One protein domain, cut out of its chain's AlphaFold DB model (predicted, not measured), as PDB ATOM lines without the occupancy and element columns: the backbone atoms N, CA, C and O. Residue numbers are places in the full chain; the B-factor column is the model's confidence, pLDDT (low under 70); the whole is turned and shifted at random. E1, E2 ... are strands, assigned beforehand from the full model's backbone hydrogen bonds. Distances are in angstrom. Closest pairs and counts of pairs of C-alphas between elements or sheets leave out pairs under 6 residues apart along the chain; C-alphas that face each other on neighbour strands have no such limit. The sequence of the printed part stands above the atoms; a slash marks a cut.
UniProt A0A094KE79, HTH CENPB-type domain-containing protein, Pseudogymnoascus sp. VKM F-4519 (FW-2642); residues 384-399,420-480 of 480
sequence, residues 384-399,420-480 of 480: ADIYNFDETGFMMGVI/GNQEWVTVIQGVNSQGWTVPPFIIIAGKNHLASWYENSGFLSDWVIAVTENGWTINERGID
ATOM      1  N   ALA A 384      18.100  42.275  32.162       83.00
ATOM      2  CA  ALA A 384      17.918  41.851  30.770       83.00
ATOM      3  C   ALA A 384      19.237  41.538  30.031       83.00
ATOM      4  O   ALA A 384      19.224  40.702  29.127       83.00
ATOM      5  N   ASP A 385      20.344  42.158  30.450       82.81
ATOM      6  CA  ASP A 385      21.674  42.055  29.838       82.81
ATOM      7  C   ASP A 385      22.573  41.013  30.539       82.81
ATOM      8  O   ASP A 385      23.754  40.879  30.218       82.81
ATOM      9  N   ILE A 386      22.035  40.270  31.514       86.69
ATOM     10  CA  ILE A 386      22.744  39.188  32.204       86.69
ATOM     11  C   ILE A 386      22.401  37.870  31.522       86.69
ATOM     12  O   ILE A 386      21.257  37.414  31.580       86.69
ATOM     13  N   TYR A 387      23.412  37.231  30.938       85.25
ATOM     14  CA  TYR A 387      23.280  35.964  30.230       85.25
ATOM     15  C   TYR A 387      24.104  34.871  30.898       85.25
ATOM     16  O   TYR A 387      25.265  35.075  31.251       85.25
ATOM     17  N   ASN A 388      23.497  33.698  31.038       88.25
ATOM     18  CA  ASN A 388      24.191  32.471  31.383       88.25
ATOM     19  C   ASN A 388      24.366  31.638  30.116       88.25
ATOM     20  O   ASN A 388      23.371  31.340  29.457       88.25
ATOM     21  N   PHE A 389      25.603  31.254  29.814       84.62
ATOM     22  CA  PHE A 389      25.943  30.398  28.682       84.62
ATOM     23  C   PHE A 389      26.500  29.069  29.174       84.62
ATOM     24  O   PHE A 389      27.240  29.038  30.156       84.62
ATOM     25  N   ASP A 390      26.158  27.993  28.476       85.56
ATOM     26  CA  ASP A 390      26.702  26.663  28.724       85.56
ATOM     27  C   ASP A 390      26.950  25.913  27.410       85.56
ATOM     28  O   ASP A 390      26.290  26.169  26.396       85.56
ATOM     29  N   GLU A 391      27.909  24.988  27.434       85.88
ATOM     30  CA  GLU A 391      28.291  24.149  26.297       85.88
ATOM     31  C   GLU A 391      27.897  22.696  26.575       85.88
ATOM     32  O   GLU A 391      28.297  22.101  27.575       85.88
ATOM     33  N   THR A 392      27.115  22.098  25.677       82.19
ATOM     34  CA  THR A 392      26.693  20.698  25.784       82.19
ATOM     35  C   THR A 392      27.041  19.932  24.512       82.19
ATOM     36  O   THR A 392      26.661  20.321  23.410       82.19
ATOM     37  N   GLY A 393      27.734  18.803  24.668       79.75
ATOM     38  CA  GLY A 393      28.033  17.869  23.583       79.75
ATOM     39  C   GLY A 393      26.961  16.788  23.429       79.75
ATOM     40  O   GLY A 393      26.621  16.093  24.389       79.75
ATOM     41  N   PHE A 394      26.477  16.591  22.206       74.56
ATOM     42  CA  PHE A 394      25.572  15.519  21.807       74.56
ATOM     43  C   PHE A 394      26.292  14.556  20.864       74.56
ATOM     44  O   PHE A 394      26.827  14.957  19.838       74.56
ATOM     45  N   MET A 395      26.285  13.264  21.181       67.88
ATOM     46  CA  MET A 395      26.825  12.244  20.281       67.88
ATOM     47  C   MET A 395      25.739  11.807  19.295       67.88
ATOM     48  O   MET A 395      24.677  11.337  19.711       67.88
ATOM     49  N   MET A 396      25.998  11.932  17.995       62.88
ATOM     50  CA  MET A 396      25.093  11.427  16.965       62.88
ATOM     51  C   MET A 396      25.074   9.891  16.995       62.88
ATOM     52  O   MET A 396      26.106   9.241  17.137       62.88
ATOM     53  N   GLY A 397      23.876   9.296  16.930       56.69
ATOM     54  CA  GLY A 397      23.707   7.836  16.949       56.69
ATOM     55  C   GLY A 397      23.664   7.187  18.340       56.69
ATOM     56  O   GLY A 397      24.193   6.090  18.525       56.69
ATOM     57  N   VAL A 398      23.036   7.830  19.334       50.72
ATOM     58  CA  VAL A 398      22.933   7.278  20.696       50.72
ATOM     59  C   VAL A 398      22.290   5.883  20.703       50.72
ATOM     60  O   VAL A 398      21.134   5.685  20.332       50.72
ATOM     61  N   ILE A 399      23.068   4.918  21.196       50.88
ATOM     62  CA  ILE A 399      22.679   3.533  21.470       50.88
ATOM     63  C   ILE A 399      21.556   3.526  22.514       50.88
ATOM     64  O   ILE A 399      21.804   3.776  23.696       50.88
ATOM     65  N   GLY A 420      25.631   3.817  12.191       51.94
ATOM     66  CA  GLY A 420      25.502   5.271  12.099       51.94
ATOM     67  C   GLY A 420      26.768   5.976  12.590       51.94
ATOM     68  O   GLY A 420      27.544   5.398  13.353       51.94
ATOM     69  N   ASN A 421      26.997   7.199  12.114       58.31
ATOM     70  CA  ASN A 421      28.203   7.976  12.411       58.31
ATOM     71  C   ASN A 421      28.207   8.422  13.889       58.31
ATOM     72  O   ASN A 421      27.231   9.016  14.338       58.31
ATOM     73  N   GLN A 422      29.279   8.134  14.641       61.19
ATOM     74  CA  GLN A 422      29.417   8.413  16.089       61.19
ATOM     75  C   GLN A 422      30.052   9.786  16.375       61.19
ATOM     76  O   GLN A 422      30.834   9.947  17.313       61.19
ATOM     77  N   GLU A 423      29.785  10.768  15.523       68.25
ATOM     78  CA  GLU A 423      30.395  12.092  15.632       68.25
ATOM     79  C   GLU A 423      29.730  12.924  16.735       68.25
ATOM     80  O   GLU A 423      28.526  12.821  16.988       68.25
ATOM     81  N   TRP A 424      30.535  13.744  17.411       71.38
ATOM     82  CA  TRP A 424      30.061  14.684  18.422       71.38
ATOM     83  C   TRP A 424      29.610  15.984  17.758       71.38
ATOM     84  O   TRP A 424      30.282  16.515  16.876       71.38
ATOM     85  N   VAL A 425      28.475  16.493  18.218       80.44
ATOM     86  CA  VAL A 425      27.935  17.808  17.893       80.44
ATOM     87  C   VAL A 425      27.964  18.634  19.165       80.44
ATOM     88  O   VAL A 425      27.427  18.220  20.190       80.44
ATOM     89  N   THR A 426      28.578  19.802  19.100       84.25
ATOM     90  CA  THR A 426      28.674  20.721  20.234       84.25
ATOM     91  C   THR A 426      27.592  21.780  20.097       84.25
ATOM     92  O   THR A 426      27.415  22.338  19.019       84.25
ATOM     93  N   VAL A 427      26.849  22.059  21.164       84.50
ATOM     94  CA  VAL A 427      25.806  23.088  21.169       84.50
ATOM     95  C   VAL A 427      26.073  24.059  22.306       84.50
ATOM     96  O   VAL A 427      26.117  23.660  23.469       84.50
ATOM     97  N   ILE A 428      26.215  25.337  21.970       85.88
ATOM     98  CA  ILE A 428      26.266  26.427  22.941       85.88
ATOM     99  C   ILE A 428      24.850  26.970  23.099       85.88
ATOM    100  O   ILE A 428      24.192  27.305  22.113       85.88
ATOM    101  N   GLN A 429      24.378  27.058  24.339       85.38
ATOM    102  CA  GLN A 429      23.061  27.598  24.665       85.38
ATOM    103  C   GLN A 429      23.191  28.712  25.688       85.38
ATOM    104  O   GLN A 429      24.014  28.645  26.600       85.38
ATOM    105  N   GLY A 430      22.360  29.737  25.532       86.31
ATOM    106  CA  GLY A 430      22.317  30.876  26.435       86.31
ATOM    107  C   GLY A 430      20.901  31.155  26.910       86.31
ATOM    108  O   GLY A 430      19.946  31.051  26.140       86.31
ATOM    109  N   VAL A 431      20.752  31.555  28.168       87.69
ATOM    110  CA  VAL A 431      19.497  32.101  28.691       87.69
ATOM    111  C   VAL A 431      19.787  33.362  29.484       87.69
ATOM    112  O   VAL A 431      20.740  33.411  30.264       87.69
ATOM    113  N   ASN A 432      18.986  34.401  29.274       90.12
ATOM    114  CA  ASN A 432      19.099  35.610  30.073       90.12
ATOM    115  C   ASN A 432      18.376  35.460  31.420       90.12
ATOM    116  O   ASN A 432      17.547  34.567  31.614       90.12
ATOM    117  N   SER A 433      18.655  36.360  32.360       82.94
ATOM    118  CA  SER A 433      18.050  36.311  33.700       82.94
ATOM    119  C   SER A 433      16.517  36.471  33.704       82.94
ATOM    120  O   SER A 433      15.849  36.070  34.657       82.94
ATOM    121  N   GLN A 434      15.948  37.008  32.621       84.19
ATOM    122  CA  GLN A 434      14.508  37.179  32.417       84.19
ATOM    123  C   GLN A 434      13.832  35.962  31.755       84.19
ATOM    124  O   GLN A 434      12.610  35.952  31.610       84.19
ATOM    125  N   GLY A 435      14.598  34.934  31.371       81.50
ATOM    126  CA  GLY A 435      14.095  33.701  30.758       81.50
ATOM    127  C   GLY A 435      14.027  33.707  29.225       81.50
ATOM    128  O   GLY A 435      13.431  32.798  28.650       81.50
ATOM    129  N   TRP A 436      14.618  34.698  28.555       82.69
ATOM    130  CA  TRP A 436      14.787  34.702  27.101       82.69
ATOM    131  C   TRP A 436      15.931  33.779  26.706       82.69
ATOM    132  O   TRP A 436      17.051  33.910  27.200       82.69
ATOM    133  N   THR A 437      15.647  32.857  25.795       81.50
ATOM    134  CA  THR A 437      16.630  31.933  25.235       81.50
ATOM    135  C   THR A 437      17.369  32.593  24.080       81.50
ATOM    136  O   THR A 437      16.737  33.063  23.132       81.50
ATOM    137  N   VAL A 438      18.697  32.606  24.149       82.75
ATOM    138  CA  VAL A 438      19.554  32.938  23.010       82.75
ATOM    139  C   VAL A 438      19.489  31.766  22.029       82.75
ATOM    140  O   VAL A 438      19.560  30.616  22.484       82.75
ATOM    141  N   PRO A 439      19.337  32.016  20.717       84.06
ATOM    142  CA  PRO A 439      19.373  30.956  19.722       84.06
ATOM    143  C   PRO A 439      20.639  30.101  19.882       84.06
ATOM    144  O   PRO A 439      21.726  30.649  20.083       84.06
ATOM    145  N   PRO A 440      20.515  28.766  19.859       84.25
ATOM    146  CA  PRO A 440      21.645  27.878  20.052       84.25
ATOM    147  C   PRO A 440      22.637  27.992  18.893       84.25
ATOM    148  O   PRO A 440      22.255  28.096  17.726       84.25
ATOM    149  N   PHE A 441      23.918  27.899  19.236       85.12
ATOM    150  CA  PHE A 441      25.012  27.833  18.277       85.12
ATOM    151  C   PHE A 441      25.499  26.388  18.191       85.12
ATOM    152  O   PHE A 441      25.991  25.830  19.174       85.12
ATOM    153  N   ILE A 442      25.322  25.761  17.032       85.75
ATOM    154  CA  ILE A 442      25.594  24.340  16.810       85.75
ATOM    155  C   ILE A 442      26.883  24.202  16.009       85.75
ATOM    156  O   ILE A 442      27.039  24.816  14.959       85.75
ATOM    157  N   ILE A 443      27.796  23.359  16.475       84.69
ATOM    158  CA  ILE A 443      29.077  23.086  15.830       84.69
ATOM    159  C   ILE A 443      29.145  21.607  15.475       84.69
ATOM    160  O   ILE A 443      29.023  20.738  16.341       84.69
ATOM    161  N   ILE A 444      29.354  21.330  14.191       83.06
ATOM    162  CA  ILE A 444      29.460  19.974  13.646       83.06
ATOM    163  C   ILE A 444      30.875  19.764  13.102       83.06
ATOM    164  O   ILE A 444      31.472  20.674  12.519       83.06
ATOM    165  N   ALA A 445      31.417  18.559  13.269       78.38
ATOM    166  CA  ALA A 445      32.671  18.182  12.632       78.38
ATOM    167  C   ALA A 445      32.496  18.110  11.101       78.38
ATOM    168  O   ALA A 445      31.675  17.350  10.595       78.38
ATOM    169  N   GLY A 446      33.250  18.906  10.343       75.75
ATOM    170  CA  GLY A 446      33.163  18.915   8.884       75.75
ATOM    171  C   GLY A 446      33.825  20.123   8.225       75.75
ATOM    172  O   GLY A 446      34.265  21.060   8.884       75.75
ATOM    173  N   LYS A 447      33.897  20.100   6.888       69.94
ATOM    174  CA  LYS A 447      34.400  21.230   6.080       69.94
ATOM    175  C   LYS A 447      33.284  22.118   5.545       69.94
ATOM    176  O   LYS A 447      33.445  23.327   5.494       69.94
ATOM    177  N   ASN A 448      32.165  21.510   5.163       73.88
ATOM    178  CA  ASN A 448      30.960  22.178   4.692       73.88
ATOM    179  C   ASN A 448      29.753  21.432   5.263       73.88
ATOM    180  O   ASN A 448      29.802  20.209   5.404       73.88
ATOM    181  N   HIS A 449      28.675  22.153   5.544       69.25
ATOM    182  CA  HIS A 449      27.357  21.571   5.777       69.25
ATOM    183  C   HIS A 449      26.453  21.926   4.590       69.25
ATOM    184  O   HIS A 449      26.658  22.944   3.928       69.25
ATOM    185  N   LEU A 450      25.469  21.082   4.290       69.06
ATOM    186  CA  LEU A 450      24.487  21.375   3.246       69.06
ATOM    187  C   LEU A 450      23.355  22.206   3.857       69.06
ATOM    188  O   LEU A 450      22.774  21.796   4.858       69.06
ATOM    189  N   ALA A 451      23.017  23.346   3.246       66.19
ATOM    190  CA  ALA A 451      21.924  24.206   3.717       66.19
ATOM    191  C   ALA A 451      20.567  23.472   3.761       66.19
ATOM    192  O   ALA A 451      19.745  23.681   4.655       66.19
ATOM    193  N   SER A 452      20.392  22.490   2.873       65.06
ATOM    194  CA  SER A 452      19.217  21.618   2.827       65.06
ATOM    195  C   SER A 452      18.976  20.802   4.105       65.06
ATOM    196  O   SER A 452      17.877  20.278   4.279       65.06
ATOM    197  N   TRP A 453      19.958  20.689   5.011       67.38
ATOM    198  CA  TRP A 453      19.788  20.024   6.309       67.38
ATOM    199  C   TRP A 453      18.800  20.747   7.228       67.38
ATOM    200  O   TRP A 453      18.160  20.096   8.055       67.38
ATOM    201  N   TYR A 454      18.666  22.068   7.086       67.69
ATOM    202  CA  TYR A 454      17.844  22.912   7.959       67.69
ATOM    203  C   TYR A 454      16.754  23.708   7.231       67.69
ATOM    204  O   TYR A 454      15.797  24.133   7.872       67.69
ATOM    205  N   GLU A 455      16.822  23.844   5.901       58.81
ATOM    206  CA  GLU A 455      15.823  24.584   5.109       58.81
ATOM    207  C   GLU A 455      14.395  23.998   5.169       58.81
ATOM    208  O   GLU A 455      13.434  24.739   4.980       58.81
ATOM    209  N   ASN A 456      14.228  22.704   5.490       56.78
ATOM    210  CA  ASN A 456      12.922  22.015   5.505       56.78
ATOM    211  C   ASN A 456      12.594  21.269   6.815       56.78
ATOM    212  O   ASN A 456      11.601  20.549   6.883       56.78
ATOM    213  N   SER A 457      13.413  21.405   7.860       59.12
ATOM    214  CA  SER A 457      13.343  20.576   9.081       59.12
ATOM    215  C   SER A 457      12.829  21.317  10.321       59.12
ATOM    216  O   SER A 457      12.891  20.792  11.429       59.12
ATOM    217  N   GLY A 458      12.271  22.521  10.149       57.69
ATOM    218  CA  GLY A 458      11.652  23.283  11.241       57.69
ATOM    219  C   GLY A 458      12.645  23.971  12.182       57.69
ATOM    220  O   GLY A 458      12.233  24.465  13.232       57.69
ATOM    221  N   PHE A 459      13.930  24.031  11.815       63.22
ATOM    222  CA  PHE A 459      14.903  24.889  12.486       63.22
ATOM    223  C   PHE A 459      14.477  26.353  12.346       63.22
ATOM    224  O   PHE A 459      14.099  26.805  11.261       63.22
ATOM    225  N   LEU A 460      14.500  27.090  13.458       59.03
ATOM    226  CA  LEU A 460      14.246  28.524  13.429       59.03
ATOM    227  C   LEU A 460      15.408  29.206  12.692       59.03
ATOM    228  O   LEU A 460      16.566  28.823  12.844       59.03
ATOM    229  N   SER A 461      15.093  30.201  11.862       62.44
ATOM    230  CA  SER A 461      16.044  30.861  10.954       62.44
ATOM    231  C   SER A 461      17.175  31.630  11.653       62.44
ATOM    232  O   SER A 461      18.027  32.199  10.981       62.44
ATOM    233  N   ASP A 462      17.141  31.713  12.981       71.31
ATOM    234  CA  ASP A 462      18.085  32.414  13.849       71.31
ATOM    235  C   ASP A 462      19.118  31.484  14.511       71.31
ATOM    236  O   ASP A 462      19.982  31.962  15.242       71.31
ATOM    237  N   TRP A 463      19.051  30.169  14.272       80.12
ATOM    238  CA  TRP A 463      20.042  29.215  14.776       80.12
ATOM    239  C   TRP A 463      21.263  29.204  13.861       80.12
ATOM    240  O   TRP A 463      21.137  29.093  12.640       80.12
ATOM    241  N   VAL A 464      22.456  29.268  14.451       80.88
ATOM    242  CA  VAL A 464      23.709  29.247  13.692       80.88
ATOM    243  C   VAL A 464      24.280  27.837  13.707       80.88
ATOM    244  O   VAL A 464      24.466  27.243  14.769       80.88
ATOM    245  N   ILE A 465      24.567  27.299  12.520       79.88
ATOM    246  CA  ILE A 465      25.256  26.017  12.359       79.88
ATOM    247  C   ILE A 465      26.625  26.284  11.750       79.88
ATOM    248  O   ILE A 465      26.752  26.631  10.576       79.88
ATOM    249  N   ALA A 466      27.664  26.097  12.550       80.31
ATOM    250  CA  ALA A 466      29.046  26.191  12.125       80.31
ATOM    251  C   ALA A 466      29.646  24.795  11.919       80.31
ATOM    252  O   ALA A 466      29.228  23.799  12.513       80.31
ATOM    253  N   VAL A 467      30.666  24.733  11.066       80.25
ATOM    254  CA  VAL A 467      31.470  23.527  10.859       80.25
ATOM    255  C   VAL A 467      32.923  23.810  11.207       80.25
ATOM    256  O   VAL A 467      33.476  24.844  10.814       80.25
ATOM    257  N   THR A 468      33.529  22.898  11.960       79.81
ATOM    258  CA  THR A 468      34.955  22.921  12.309       79.81
ATOM    259  C   THR A 468      35.568  21.556  12.018       79.81
ATOM    260  O   THR A 468      34.870  20.546  12.023       79.81
ATOM    261  N   GLU A 469      36.877  21.479  11.760       73.00
ATOM    262  CA  GLU A 469      37.520  20.200  11.401       73.00
ATOM    263  C   GLU A 469      37.399  19.128  12.495       73.00
ATOM    264  O   GLU A 469      37.461  17.936  12.206       73.00
ATOM    265  N   ASN A 470      37.220  19.549  13.747       71.56
ATOM    266  CA  ASN A 470      37.204  18.685  14.922       71.56
ATOM    267  C   ASN A 470      35.880  18.718  15.713       71.56
ATOM    268  O   ASN A 470      35.760  17.965  16.675       71.56
ATOM    269  N   GLY A 471      34.901  19.550  15.331       67.00
ATOM    270  CA  GLY A 471      33.602  19.671  16.013       67.00
ATOM    271  C   GLY A 471      33.621  20.475  17.321       67.00
ATOM    272  O   GLY A 471      32.634  20.463  18.059       67.00
ATOM    273  N   TRP A 472      34.724  21.171  17.618       72.19
ATOM    274  CA  TRP A 472      34.900  21.969  18.839       72.19
ATOM    275  C   TRP A 472      34.812  23.471  18.574       72.19
ATOM    276  O   TRP A 472      34.947  23.931  17.435       72.19
ATOM    277  N   THR A 473      34.619  24.230  19.652       70.12
ATOM    278  CA  THR A 473      34.654  25.694  19.673       70.12
ATOM    279  C   THR A 473      36.046  26.215  19.302       70.12
ATOM    280  O   THR A 473      37.065  25.786  19.842       70.12
ATOM    281  N   ILE A 474      36.103  27.154  18.352       72.56
ATOM    282  CA  ILE A 474      37.332  27.863  17.964       72.56
ATOM    283  C   ILE A 474      37.081  29.370  18.007       72.56
ATOM    284  O   ILE A 474      36.008  29.832  17.623       72.56
ATOM    285  N   ASN A 475      38.078  30.143  18.450       70.06
ATOM    286  CA  ASN A 475      37.945  31.594  18.639       70.06
ATOM    287  C   ASN A 475      37.513  32.335  17.363       70.06
ATOM    288  O   ASN A 475      36.791  33.322  17.445       70.06
ATOM    289  N   GLU A 476      37.923  31.848  16.191       64.69
ATOM    290  CA  GLU A 476      37.580  32.434  14.888       64.69
ATOM    291  C   GLU A 476      36.078  32.377  14.578       64.69
ATOM    292  O   GLU A 476      35.583  33.211  13.832       64.69
ATOM    293  N   ARG A 477      35.348  31.425  15.178       60.88
ATOM    294  CA  ARG A 477      33.907  31.210  14.969       60.88
ATOM    295  C   ARG A 477      33.025  31.858  16.032       60.88
ATOM    296  O   ARG A 477      31.815  31.816  15.899       60.88
ATOM    297  N   GLY A 478      33.605  32.456  17.073       58.41
ATOM    298  CA  GLY A 478      32.844  33.142  18.127       58.41
ATOM    299  C   GLY A 478      32.302  34.524  17.731       58.41
ATOM    300  O   GLY A 478      31.742  35.207  18.583       58.41
ATOM    301  N   ILE A 479      32.534  34.958  16.486       58.03
ATOM    302  CA  ILE A 479      32.116  36.257  15.924       58.03
ATOM    303  C   ILE A 479      31.022  36.078  14.848       58.03
ATOM    304  O   ILE A 479      30.362  37.057  14.495       58.03
ATOM    305  N   ASP A 480      30.847  34.850  14.351       54.03
ATOM    306  CA  ASP A 480      29.769  34.451  13.434       54.03
ATOM    307  C   ASP A 480      28.432  34.382  14.190       54.03
ATOM    308  O   ASP A 480      27.393  34.728  13.579       54.03
TER     309      ASP A 480
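What this domain is: This is residues 384 to 399 and 420 to 480 of the 480 residues of the protein "HTH CENPB-type domain-containing protein" of Pseudogymnoascus sp. VKM F-4519 (FW-2642) (UniProt A0A094KE79). One twisted sheet of four strands makes a slab, with three long strands E1, E2 and E3 side by side along the longest axis of the domain and a short strand E4 at the edge beside E3. A long loop, residues 446 to 463, swings out on one side of the E3 and E4 end of the sheet and comes back into E4, while the last stretch, residues 469 to 480, folds back on the other side. The printed part has 77 residues with no named helix and four named strands, E1, E2, E3 and E4 along the chain, and the sheet has the same order across it, E1 E2 E3 E4, and is mixed. The class is all strand, though under half of the residues, 32 of 77, are in named elements. The whole is only just compact, close to loose, with a radius of gyration of the C-alphas of 13.5 A and spans of 41 by 30 by 27 A.

Where its parts are: Start at Ala 384, the first printed residue, and go on to C-alpha 387 at (23.280, 35.964, 30.230), where E1 begins. E1 takes residues 387 to 395 and is 26.0 A long from first to last C-alpha; watch y fall to C-alpha 395 at (26.825, 12.244, 20.281). After the cut, look for E2 at residues 424 to 432, which covers 26.3 A while y rises again. E3 follows at residues 437 to 445, 24.6 A long. The short strand E4 takes residues 464 to 468 and covers 13.0 A; find its end at C-alpha 468, (34.955, 22.921, 12.309).

How they stand to each other: Begin with E1, an edge strand, and its neighbour E2: they are antiparallel, at 160 degrees between their directions. C-alphas 387 and 432 face each other at 4.2 A, and at the other end of the pair C-alphas 395 and 424 do so at 4.5 A. Look at N 388 and O 431, 2.9 A apart, and N 394 and O 425, 2.8 A apart, both within hydrogen-bond range. E2 and E3 are a hairpin with a tight link of 4 residues, antiparallel at 165 degrees. Here C-alphas 427 and 442 face each other at 4.5 A, and N 428 and O 441, at 2.8 A, are within hydrogen-bond range, as are N 438 and O 430, also at 2.8 A. E3 and E4 are parallel, at 26 degrees between their directions. Find C-alphas 443 and 466, which face each other at 4.8 A, and N 466 and O 442, within hydrogen-bond range at 2.8 A. E4 is the other edge strand, and it is apart from E1 and from E2.

The domain as a whole: The two C-alphas farthest apart are those of Ala 384 and Gly 420, at 41.8 A. Residues 400 to 419 are cut out, and C-alphas 399 and 420 are 9.9 A apart across that cut, which falls in the link from E1 to E2. The link from E3 to E4, residues 446 to 463, is long, with 18 residues; its C-alphas lie 7 to 18 A from the mean of all C-alphas. The sheet's C-alphas lie up to 5.7 A off the best plane through them. In the B-factor column you will find a mean pLDDT of 73.6 over the printed part. The model's confidence is low, under 70, in 29 residues, among them 395 to 399, 420 to 423, 449 to 461 and 476 to 480; Asp 480 is the chain's last residue.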